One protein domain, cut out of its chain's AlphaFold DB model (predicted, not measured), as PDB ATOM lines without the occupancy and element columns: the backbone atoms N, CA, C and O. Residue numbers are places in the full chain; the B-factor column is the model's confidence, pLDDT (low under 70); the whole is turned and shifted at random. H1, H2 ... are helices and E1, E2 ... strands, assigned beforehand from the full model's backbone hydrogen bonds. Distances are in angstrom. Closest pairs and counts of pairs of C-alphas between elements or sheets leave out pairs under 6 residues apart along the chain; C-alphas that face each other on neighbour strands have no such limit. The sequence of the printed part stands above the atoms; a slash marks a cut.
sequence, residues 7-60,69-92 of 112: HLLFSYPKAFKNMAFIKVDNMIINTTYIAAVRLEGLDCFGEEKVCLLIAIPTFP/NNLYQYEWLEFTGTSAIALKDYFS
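What this domain is: This is residues 7 to 60 and 69 to 92 of the 112 residues of an uncharacterized protein of Calothrix sp. NIES-4105 (UniProt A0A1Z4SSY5). A three-stranded antiparallel sheet, E3 - E4 - E5, has helix H1 crossing one end of one face, and the small hairpin E1 and E2 comes near H1 with E1. Residues 12 to 17 stick out. The printed 78 residues hold five named strands, E1 to E5, then H1, class mixed; the whole is only just loose, close to compact, radius of gyration of the C-alphas 14.0 A, spans 43 by 32 by 22 A.

Where its parts are: Find C-alpha 21 at (-22.079, -11.329, 28.238), where E1, residues 21 to 24, begins; E2 is residues 27 to 30, E3 34 to 38, E4 49 to 57, 25.2 A from first to last C-alpha, E5 72 to 80, 25.6 A, and H1 81 to 92, 16.4 A, which ends with C-alpha 92 at (-20.160, 4.510, 33.714).

How they stand to each other: Look for N 38 and O 51, 2.8 A, between E3 and E4, a hairpin; N 52 and O 77, 2.9 A, between E4 and E5; N 22 and O 29, 2.8 A, between E1 and E2. H1, every O i to N i+4 pair within hydrogen-bond range, is on the sheet at a height of 7.8 A, across the strands; its closest C-alphas to E4 are Ala 84 and Val 50, 5.1 A.

The domain as a whole: Residues 61 to 68 are cut out, leaving 13.0 A between C-alphas 60 and 69. Of the links printed whole, none is long. Residues 7 to 19, 58 to 60 and 69 to 71 have pLDDT under 70.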
ATOM      1  N   HIS A   7     -22.767 -11.933  37.339       40.16
ATOM      2  CA  HIS A   7     -21.625 -12.729  36.886       40.16
ATOM      3  C   HIS A   7     -21.233 -12.365  35.444       40.16
ATOM      4  O   HIS A   7     -21.909 -12.743  34.488       40.16
ATOM      5  N   LEU A   8     -20.105 -11.663  35.289       43.69
ATOM      6  CA  LEU A   8     -19.416 -11.476  34.007       43.69
ATOM      7  C   LEU A   8     -18.663 -12.771  33.653       43.69
ATOM      8  O   LEU A   8     -17.718 -13.154  34.342       43.69
ATOM      9  N   LEU A   9     -19.077 -13.470  32.594       38.25
ATOM     10  CA  LEU A   9     -18.383 -14.667  32.095       38.25
ATOM     11  C   LEU A   9     -17.279 -14.250  31.097       38.25
ATOM     12  O   LEU A   9     -17.580 -13.644  30.070       38.25
ATOM     13  N   PHE A  10     -16.007 -14.564  31.392       37.97
ATOM     14  CA  PHE A  10     -14.833 -14.185  30.579       37.97
ATOM     15  C   PHE A  10     -14.356 -15.279  29.589       37.97
ATOM     16  O   PHE A  10     -14.530 -16.474  29.821       37.97
ATOM     17  N   SER A  11     -13.739 -14.825  28.483       31.33
ATOM     18  CA  SER A  11     -13.350 -15.532  27.240       31.33
ATOM     19  C   SER A  11     -12.239 -16.606  27.314       31.33
ATOM     20  O   SER A  11     -11.286 -16.488  28.079       31.33
ATOM     21  N   TYR A  12     -12.288 -17.557  26.362       31.03
ATOM     22  CA  TYR A  12     -11.217 -18.495  25.941       31.03
ATOM     23  C   TYR A  12     -10.570 -18.066  24.584       31.03
ATOM     24  O   TYR A  12     -11.064 -17.130  23.952       31.03
ATOM     25  N   PRO A  13      -9.423 -18.639  24.138       36.47
ATOM     26  CA  PRO A  13      -8.307 -17.843  23.623       36.47
ATOM     27  C   PRO A  13      -8.270 -17.563  22.106       36.47
ATOM     28  O   PRO A  13      -8.622 -18.376  21.259       36.47
ATOM     29  N   LYS A  14      -7.647 -16.411  21.814       35.72
ATOM     30  CA  LYS A  14      -6.788 -16.056  20.663       35.72
ATOM     31  C   LYS A  14      -7.350 -15.738  19.269       35.72
ATOM     32  O   LYS A  14      -6.544 -15.299  18.454       35.72
ATOM     33  N   ALA A  15      -8.657 -15.790  19.000       35.94
ATOM     34  CA  ALA A  15      -9.183 -15.292  17.708       35.94
ATOM     35  C   ALA A  15     -10.440 -14.401  17.772       35.94
ATOM     36  O   ALA A  15     -10.739 -13.723  16.796       35.94
ATOM     37  N   PHE A  16     -11.128 -14.316  18.914       40.19
ATOM     38  CA  PHE A  16     -12.328 -13.484  19.081       40.19
ATOM     39  C   PHE A  16     -12.169 -12.570  20.298       40.19
ATOM     40  O   PHE A  16     -12.611 -12.871  21.404       40.19
ATOM     41  N   LYS A  17     -11.463 -11.455  20.107       43.28
ATOM     42  CA  LYS A  17     -11.369 -10.381  21.100       43.28
ATOM     43  C   LYS A  17     -12.733  -9.660  21.094       43.28
ATOM     44  O   LYS A  17     -13.097  -9.151  20.043       43.28
ATOM     45  N   ASN A  18     -13.462  -9.651  22.219       51.78
ATOM     46  CA  ASN A  18     -14.693  -8.868  22.517       51.78
ATOM     47  C   ASN A  18     -16.047  -9.606  22.617       51.78
ATOM     48  O   ASN A  18     -17.080  -8.945  22.586       51.78
ATOM     49  N   MET A  19     -16.100 -10.926  22.818       57.91
ATOM     50  CA  MET A  19     -17.368 -11.550  23.236       57.91
ATOM     51  C   MET A  19     -17.484 -11.565  24.762       57.91
ATOM     52  O   MET A  19     -16.891 -12.420  25.421       57.91
ATOM     53  N   ALA A  20     -18.241 -10.610  25.303       72.56
ATOM     54  CA  ALA A  20     -18.657 -10.571  26.700       72.56
ATOM     55  C   ALA A  20     -20.184 -10.711  26.801       72.56
ATOM     56  O   ALA A  20     -20.922 -10.436  25.852       72.56
ATOM     57  N   PHE A  21     -20.656 -11.173  27.955       75.81
ATOM     58  CA  PHE A  21     -22.079 -11.329  28.238       75.81
ATOM     59  C   PHE A  21     -22.423 -10.610  29.538       75.81
ATOM     60  O   PHE A  21     -21.682 -10.709  30.516       75.81
ATOM     61  N   ILE A  22     -23.558  -9.918  29.546       81.19
ATOM     62  CA  ILE A  22     -24.148  -9.302  30.732       81.19
ATOM     63  C   ILE A  22     -25.392 -10.110  31.084       81.19
ATOM     64  O   ILE A  22     -26.307 -10.218  30.271       81.19
ATOM     65  N   LYS A  23     -25.431 -10.685  32.286       79.31
ATOM     66  CA  LYS A  23     -26.662 -11.247  32.844       79.31
ATOM     67  C   LYS A  23     -27.350 -10.169  33.675       79.31
ATOM     68  O   LYS A  23     -26.721  -9.598  34.558       79.31
ATOM     69  N   VAL A  24     -28.615  -9.904  33.380       81.25
ATOM     70  CA  VAL A  24     -29.451  -8.941  34.102       81.25
ATOM     71  C   VAL A  24     -30.861  -9.510  34.198       81.25
ATOM     72  O   VAL A  24     -31.420  -9.969  33.202       81.25
ATOM     73  N   ASP A  25     -31.407  -9.554  35.412       78.19
ATOM     74  CA  ASP A  25     -32.656 -10.253  35.720       78.19
ATOM     75  C   ASP A  25     -32.670 -11.688  35.145       78.19
ATOM     76  O   ASP A  25     -31.770 -12.494  35.402       78.19
ATOM     77  N   ASN A  26     -33.678 -12.003  34.330       78.88
ATOM     78  CA  ASN A  26     -33.847 -13.294  33.666       78.88
ATOM     79  C   ASN A  26     -33.283 -13.309  32.230       78.88
ATOM     80  O   ASN A  26     -33.621 -14.197  31.450       78.88
ATOM     81  N   MET A  27     -32.441 -12.337  31.863       77.31
ATOM     82  CA  MET A  27     -31.886 -12.178  30.516       77.31
ATOM     83  C   MET A  27     -30.357 -12.298  30.516       77.31
ATOM     84  O   MET A  27     -29.674 -11.882  31.452       77.31
ATOM     85  N   ILE A  28     -29.806 -12.854  29.434       81.19
ATOM     86  CA  ILE A  28     -28.365 -12.847  29.143       81.19
ATOM     87  C   ILE A  28     -28.172 -12.109  27.821       81.19
ATOM     88  O   ILE A  28     -28.687 -12.528  26.787       81.19
ATOM     89  N   ILE A  29     -27.417 -11.019  27.858       82.25
ATOM     90  CA  ILE A  29     -27.193 -10.117  26.733       82.25
ATOM     91  C   ILE A  29     -25.757 -10.288  26.255       82.25
ATOM     92  O   ILE A  29     -24.814 -10.080  27.016       82.25
ATOM     93  N   ASN A  30     -25.576 -10.646  24.987       84.00
ATOM     94  CA  ASN A  30     -24.259 -10.635  24.357       84.00
ATOM     95  C   ASN A  30     -23.894  -9.192  23.990       84.00
ATOM     96  O   ASN A  30     -24.573  -8.556  23.183       84.00
ATOM     97  N   THR A  31     -22.801  -8.687  24.558       80.75
ATOM     98  CA  THR A  31     -22.380  -7.291  24.391       80.75
ATOM     99  C   THR A  31     -21.956  -6.961  22.964       80.75
ATOM    100  O   THR A  31     -21.935  -5.793  22.600       80.75
ATOM    101  N   THR A  32     -21.650  -7.970  22.144       80.75
ATOM    102  CA  THR A  32     -21.315  -7.803  20.718       80.75
ATOM    103  C   THR A  32     -22.468  -7.183  19.929       80.75
ATOM    104  O   THR A  32     -22.237  -6.528  18.918       80.75
ATOM    105  N   TYR A  33     -23.705  -7.382  20.390       81.75
ATOM    106  CA  TYR A  33     -24.905  -6.878  19.730       81.75
ATOM    107  C   TYR A  33     -25.437  -5.591  20.360       81.75
ATOM    108  O   TYR A  33     -26.468  -5.100  19.923       81.75
ATOM    109  N   ILE A  34     -24.778  -5.015  21.370       84.75
ATOM    110  CA  ILE A  34     -25.204  -3.722  21.915       84.75
ATOM    111  C   ILE A  34     -24.700  -2.617  20.984       84.75
ATOM    112  O   ILE A  34     -23.497  -2.419  20.836       84.75
ATOM    113  N   ALA A  35     -25.630  -1.897  20.361       82.94
ATOM    114  CA  ALA A  35     -25.350  -0.806  19.434       82.94
ATOM    115  C   ALA A  35     -25.268   0.559  20.132       82.94
ATOM    116  O   ALA A  35     -24.500   1.422  19.714       82.94
ATOM    117  N   ALA A  36     -26.059   0.765  21.187       85.12
ATOM    118  CA  ALA A  36     -26.059   1.994  21.974       85.12
ATOM    119  C   ALA A  36     -26.550   1.736  23.401       85.12
ATOM    120  O   ALA A  36     -27.299   0.792  23.659       85.12
ATOM    121  N   VAL A  37     -26.156   2.614  24.319       85.19
ATOM    122  CA  VAL A  37     -26.615   2.618  25.709       85.19
ATOM    123  C   VAL A  37     -27.078   4.026  26.059       85.19
ATOM    124  O   VAL A  37     -26.411   5.001  25.722       85.19
ATOM    125  N   ARG A  38     -28.215   4.134  26.742       89.31
ATOM    126  CA  ARG A  38     -28.705   5.374  27.344       89.31
ATOM    127  C   ARG A  38     -28.738   5.181  28.857       89.31
ATOM    128  O   ARG A  38     -29.516   4.371  29.349       89.31
ATOM    129  N   LEU A  39     -27.885   5.920  29.564       84.62
ATOM    130  CA  LEU A  39     -27.713   5.831  31.022       84.62
ATOM    131  C   LEU A  39     -28.640   6.764  31.810       84.62
ATOM    132  O   LEU A  39     -28.711   6.672  33.033       84.62
ATOM    133  N   GLU A  40     -29.326   7.664  31.107       82.12
ATOM    134  CA  GLU A  40     -30.200   8.673  31.691       82.12
ATOM    135  C   GLU A  40     -31.598   8.598  31.081       82.12
ATOM    136  O   GLU A  40     -31.775   8.520  29.861       82.12
ATOM    137  N   GLY A  41     -32.607   8.672  31.937       81.12
ATOM    138  CA  GLY A  41     -34.001   8.686  31.538       81.12
ATOM    139  C   GLY A  41     -34.899   8.361  32.717       81.12
ATOM    140  O   GLY A  41     -34.461   7.736  33.680       81.12
ATOM    141  N   LEU A  42     -36.158   8.775  32.605       82.50
ATOM    142  CA  LEU A  42     -37.221   8.369  33.513       82.50
ATOM    143  C   LEU A  42     -38.243   7.527  32.744       82.50
ATOM    144  O   LEU A  42     -38.467   7.759  31.549       82.50
ATOM    145  N   ASP A  43     -38.832   6.536  33.400       84.12
ATOM    146  CA  ASP A  43     -39.983   5.812  32.865       84.12
ATOM    147  C   ASP A  43     -41.288   6.626  33.004       84.12
ATOM    148  O   ASP A  43     -41.285   7.794  33.402       84.12
ATOM    149  N   CYS A  44     -42.428   6.032  32.639       82.81
ATOM    150  CA  CYS A  44     -43.730   6.700  32.734       82.81
ATOM    151  C   CYS A  44     -44.198   6.969  34.176       82.81
ATOM    152  O   CYS A  44     -45.160   7.717  34.360       82.81
ATOM    153  N   PHE A  45     -43.524   6.402  35.176       85.56
ATOM    154  CA  PHE A  45     -43.785   6.601  36.598       85.56
ATOM    155  C   PHE A  45     -42.759   7.527  37.266       85.56
ATOM    156  O   PHE A  45     -42.942   7.891  38.426       85.56
ATOM    157  N   GLY A  46     -41.735   7.973  36.532       83.31
ATOM    158  CA  GLY A  46     -40.691   8.853  37.051       83.31
ATOM    159  C   GLY A  46     -39.512   8.112  37.683       83.31
ATOM    160  O   GLY A  46     -38.695   8.756  38.335       83.31
ATOM    161  N   GLU A  47     -39.404   6.796  37.495       84.81
ATOM    162  CA  GLU A  47     -38.288   5.992  37.998       84.81
ATOM    163  C   GLU A  47     -37.090   6.063  37.047       84.81
ATOM    164  O   GLU A  47     -37.255   6.091  35.824       84.81
ATOM    165  N   GLU A  48     -35.869   6.068  37.598       86.56
ATOM    166  CA  GLU A  48     -34.651   6.034  36.782       86.56
ATOM    167  C   GLU A  48     -34.606   4.770  35.917       86.56
ATOM    168  O   GLU A  48     -34.802   3.647  36.399       86.56
ATOM    169  N   LYS A  49     -34.283   4.959  34.633       89.88
ATOM    170  CA  LYS A  49     -34.133   3.862  33.679       89.88
ATOM    171  C   LYS A  49     -32.833   3.919  32.893       89.88
ATOM    172  O   LYS A  49     -32.332   4.989  32.548       89.88
ATOM    173  N   VAL A  50     -32.347   2.734  32.542       89.56
ATOM    174  CA  VAL A  50     -31.266   2.521  31.576       89.56
ATOM    175  C   VAL A  50     -31.840   1.794  30.372       89.56
ATOM    176  O   VAL A  50     -32.567   0.813  30.525       89.56
ATOM    177  N   CYS A  51     -31.507   2.252  29.168       90.00
ATOM    178  CA  CYS A  51     -31.949   1.610  27.934       90.00
ATOM    179  C   CYS A  51     -30.754   1.065  27.148       90.00
ATOM    180  O   CYS A  51     -29.759   1.767  26.955       90.00
ATOM    181  N   LEU A  52     -30.869  -0.165  26.649       89.50
ATOM    182  CA  LEU A  52     -29.887  -0.798  25.766       89.50
ATOM    183  C   LEU A  52     -30.492  -0.962  24.374       89.50
ATOM    184  O   LEU A  52     -31.556  -1.560  24.241       89.50
ATOM    185  N   LEU A  53     -29.819  -0.459  23.343       87.88
ATOM    186  CA  LEU A  53     -30.176  -0.728  21.953       87.88
ATOM    187  C   LEU A  53     -29.440  -1.984  21.504       87.88
ATOM    188  O   LEU A  53     -28.213  -1.972  21.405       87.88
ATOM    189  N   ILE A  54     -30.177  -3.049  21.215       88.44
ATOM    190  CA  ILE A  54     -29.625  -4.300  20.698       88.44
ATOM    191  C   ILE A  54     -29.819  -4.393  19.184       88.44
ATOM    192  O   ILE A  54     -30.891  -4.104  18.667       88.44
ATOM    193  N   ALA A  55     -28.765  -4.790  18.475       86.56
ATOM    194  CA  ALA A  55     -28.748  -5.117  17.058       86.56
ATOM    195  C   ALA A  55     -28.972  -6.622  16.895       86.56
ATOM    196  O   ALA A  55     -28.055  -7.431  17.039       86.56
ATOM    197  N   ILE A  56     -30.204  -7.004  16.602       83.94
ATOM    198  CA  ILE A  56     -30.610  -8.383  16.370       83.94
ATOM    199  C   ILE A  56     -30.355  -8.693  14.894       83.94
ATOM    200  O   ILE A  56     -30.972  -8.060  14.036       83.94
ATOM    201  N   PRO A  57     -29.464  -9.640  14.555       76.44
ATOM    202  CA  PRO A  57     -29.239 -10.013  13.167       76.44
ATOM    203  C   PRO A  57     -30.540 -10.522  12.546       76.44
ATOM    204  O   PRO A  57     -31.062 -11.569  12.936       76.44
ATOM    205  N   THR A  58     -31.050  -9.808  11.551       69.88
ATOM    206  CA  THR A  58     -32.149 -10.269  10.704       69.88
ATOM    207  C   THR A  58     -31.552 -11.158   9.627       69.88
ATOM    208  O   THR A  58     -31.491 -10.805   8.453       69.88
ATOM    209  N   PHE A  59     -31.043 -12.327  10.025       64.50
ATOM    210  CA  PHE A  59     -30.702 -13.345   9.039       64.50
ATOM    211  C   PHE A  59     -31.974 -13.726   8.282       64.50
ATOM    212  O   PHE A  59     -32.970 -14.089   8.915       64.50
ATOM    213  N   PRO A  60     -31.966 -13.735   6.945       57.16
ATOM    214  CA  PRO A  60     -32.927 -14.541   6.237       57.16
ATOM    215  C   PRO A  60     -32.457 -15.995   6.319       57.16
ATOM    216  O   PRO A  60     -31.270 -16.309   6.234       57.16
ATOM    217  N   ASN A  69     -29.254  -2.922   3.587       54.12
ATOM    218  CA  ASN A  69     -29.814  -2.027   4.598       54.12
ATOM    219  C   ASN A  69     -30.665  -2.729   5.683       54.12
ATOM    220  O   ASN A  69     -31.006  -2.083   6.667       54.12
ATOM    221  N   ASN A  70     -30.987  -4.025   5.543       60.22
ATOM    222  CA  ASN A  70     -31.871  -4.787   6.450       60.22
ATOM    223  C   ASN A  70     -31.157  -5.957   7.159       60.22
ATOM    224  O   ASN A  70     -31.762  -6.994   7.424       60.22
ATOM    225  N   LEU A  71     -29.859  -5.829   7.448       69.94
ATOM    226  CA  LEU A  71     -29.075  -6.898   8.092       69.94
ATOM    227  C   LEU A  71     -29.317  -7.019   9.603       69.94
ATOM    228  O   LEU A  71     -29.065  -8.078  10.179       69.94
ATOM    229  N   TYR A  72     -29.807  -5.949  10.234       76.19
ATOM    230  CA  TYR A  72     -30.090  -5.918  11.662       76.19
ATOM    231  C   TYR A  72     -31.427  -5.237  11.943       76.19
ATOM    232  O   TYR A  72     -31.692  -4.138  11.452       76.19
ATOM    233  N   GLN A  73     -32.236  -5.869  12.787       83.06
ATOM    234  CA  GLN A  73     -33.337  -5.230  13.491       83.06
ATOM    235  C   GLN A  73     -32.801  -4.649  14.796       83.06
ATOM    236  O   GLN A  73     -32.085  -5.323  15.531       83.06
ATOM    237  N   TYR A  74     -33.160  -3.406  15.095       85.88
ATOM    238  CA  TYR A  74     -32.759  -2.756  16.336       85.88
ATOM    239  C   TYR A  74     -33.928  -2.687  17.313       85.88
ATOM    240  O   TYR A  74     -35.028  -2.285  16.932       85.88
ATOM    241  N   GLU A  75     -33.683  -3.048  18.569       88.69
ATOM    242  CA  GLU A  75     -34.688  -3.034  19.634       88.69
ATOM    243  C   GLU A  75     -34.135  -2.360  20.894       88.69
ATOM    244  O   GLU A  75     -32.982  -2.580  21.267       88.69
ATOM    245  N   TRP A  76     -34.948  -1.519  21.541       90.50
ATOM    246  CA  TRP A  76     -34.620  -0.929  22.837       90.50
ATOM    247  C   TRP A  76     -35.142  -1.815  23.962       90.50
ATOM    248  O   TRP A  76     -36.346  -2.024  24.082       90.50
ATOM    249  N   LEU A  77     -34.235  -2.271  24.817       90.50
ATOM    250  CA  LEU A  77     -34.561  -2.901  26.088       90.50
ATOM    251  C   LEU A  77     -34.476  -1.858  27.197       90.50
ATOM    252  O   LEU A  77     -33.458  -1.174  27.315       90.50
ATOM    253  N   GLU A  78     -35.525  -1.740  28.005       92.06
ATOM    254  CA  GLU A  78     -35.569  -0.828  29.148       92.06
ATOM    255  C   GLU A  78     -35.394  -1.598  30.458       92.06
ATOM    256  O   GLU A  78     -36.033  -2.625  30.680       92.06
ATOM    257  N   PHE A  79     -34.540  -1.073  31.332       90.00
ATOM    258  CA  PHE A  79     -34.283  -1.597  32.666       90.00
ATOM    259  C   PHE A  79     -34.567  -0.502  33.689       90.00
ATOM    260  O   PHE A  79     -34.177   0.648  33.482       90.00
ATOM    261  N   THR A  80     -35.200  -0.868  34.801       91.31
ATOM    262  CA  THR A  80     -35.490   0.009  35.947       91.31
ATOM    263  C   THR A  80     -34.988  -0.627  37.248       91.31
ATOM    264  O   THR A  80     -34.525  -1.774  37.269       91.31
ATOM    265  N   GLY A  81     -35.023   0.129  38.348       89.69
ATOM    266  CA  GLY A  81     -34.679  -0.372  39.681       89.69
ATOM    267  C   GLY A  81     -33.234  -0.878  39.797       89.69
ATOM    268  O   GLY A  81     -32.296  -0.264  39.291       89.69
ATOM    269  N   THR A  82     -33.043  -2.017  40.474       87.94
ATOM    270  CA  THR A  82     -31.700  -2.564  40.774       87.94
ATOM    271  C   THR A  82     -30.892  -2.861  39.505       87.94
ATOM    272  O   THR A  82     -29.687  -2.615  39.465       87.94
ATOM    273  N   SER A  83     -31.555  -3.348  38.456       87.00
ATOM    274  CA  SER A  83     -30.934  -3.653  37.166       87.00
ATOM    275  C   SER A  83     -30.441  -2.396  36.456       87.00
ATOM    276  O   SER A  83     -29.331  -2.388  35.928       87.00
ATOM    277  N   ALA A  84     -31.220  -1.310  36.501       88.62
ATOM    278  CA  ALA A  84     -30.807  -0.021  35.955       88.62
ATOM    279  C   ALA A  84     -29.568   0.528  36.670       88.62
ATOM    280  O   ALA A  84     -28.612   0.916  36.006       88.62
ATOM    281  N   ILE A  85     -29.553   0.495  38.007       86.19
ATOM    282  CA  ILE A  85     -28.420   0.974  38.815       86.19
ATOM    283  C   ILE A  85     -27.146   0.205  38.455       86.19
ATOM    284  O   ILE A  85     -26.129   0.807  38.123       86.19
ATOM    285  N   ALA A  86     -27.206  -1.125  38.435       83.94
ATOM    286  CA  ALA A  86     -26.034  -1.942  38.143       83.94
ATOM    287  C   ALA A  86     -25.525  -1.772  36.701       83.94
ATOM    288  O   ALA A  86     -24.315  -1.727  36.475       83.94
ATOM    289  N   LEU A  87     -26.424  -1.636  35.717       85.56
ATOM    290  CA  LEU A  87     -26.038  -1.325  34.337       85.56
ATOM    291  C   LEU A  87     -25.420   0.073  34.230       85.56
ATOM    292  O   LEU A  87     -24.433   0.248  33.514       85.56
ATOM    293  N   LYS A  88     -25.964   1.055  34.955       86.19
ATOM    294  CA  LYS A  88     -25.428   2.417  35.025       86.19
ATOM    295  C   LYS A  88     -24.015   2.418  35.592       86.19
ATOM    296  O   LYS A  88     -23.128   2.982  34.959       86.19
ATOM    297  N   ASP A  89     -23.782   1.727  36.704       82.31
ATOM    298  CA  ASP A  89     -22.461   1.598  37.327       82.31
ATOM    299  C   ASP A  89     -21.471   0.869  36.411       82.31
ATOM    300  O   ASP A  89     -20.338   1.320  36.219       82.31
ATOM    301  N   TYR A  90     -21.911  -0.226  35.780       80.38
ATOM    302  CA  TYR A  90     -21.104  -0.959  34.810       80.38
ATOM    303  C   TYR A  90     -20.672  -0.030  33.672       80.38
ATOM    304  O   TYR A  90     -19.487   0.230  33.509       80.38
ATOM    305  N   PHE A  91     -21.604   0.557  32.926       79.44
ATOM    306  CA  PHE A  91     -21.253   1.361  31.756       79.44
ATOM    307  C   PHE A  91     -20.580   2.697  32.102       79.44
ATOM    308  O   PHE A  91     -19.739   3.147  31.331       79.44
ATOM    309  N   SER A  92     -20.854   3.289  33.267       75.94
ATOM    310  CA  SER A  92     -20.160   4.510  33.714       75.94
ATOM    311  C   SER A  92     -18.715   4.242  34.155       75.94
ATOM    312  O   SER A  92     -17.878   5.136  34.082       75.94
TER     313      SER A  92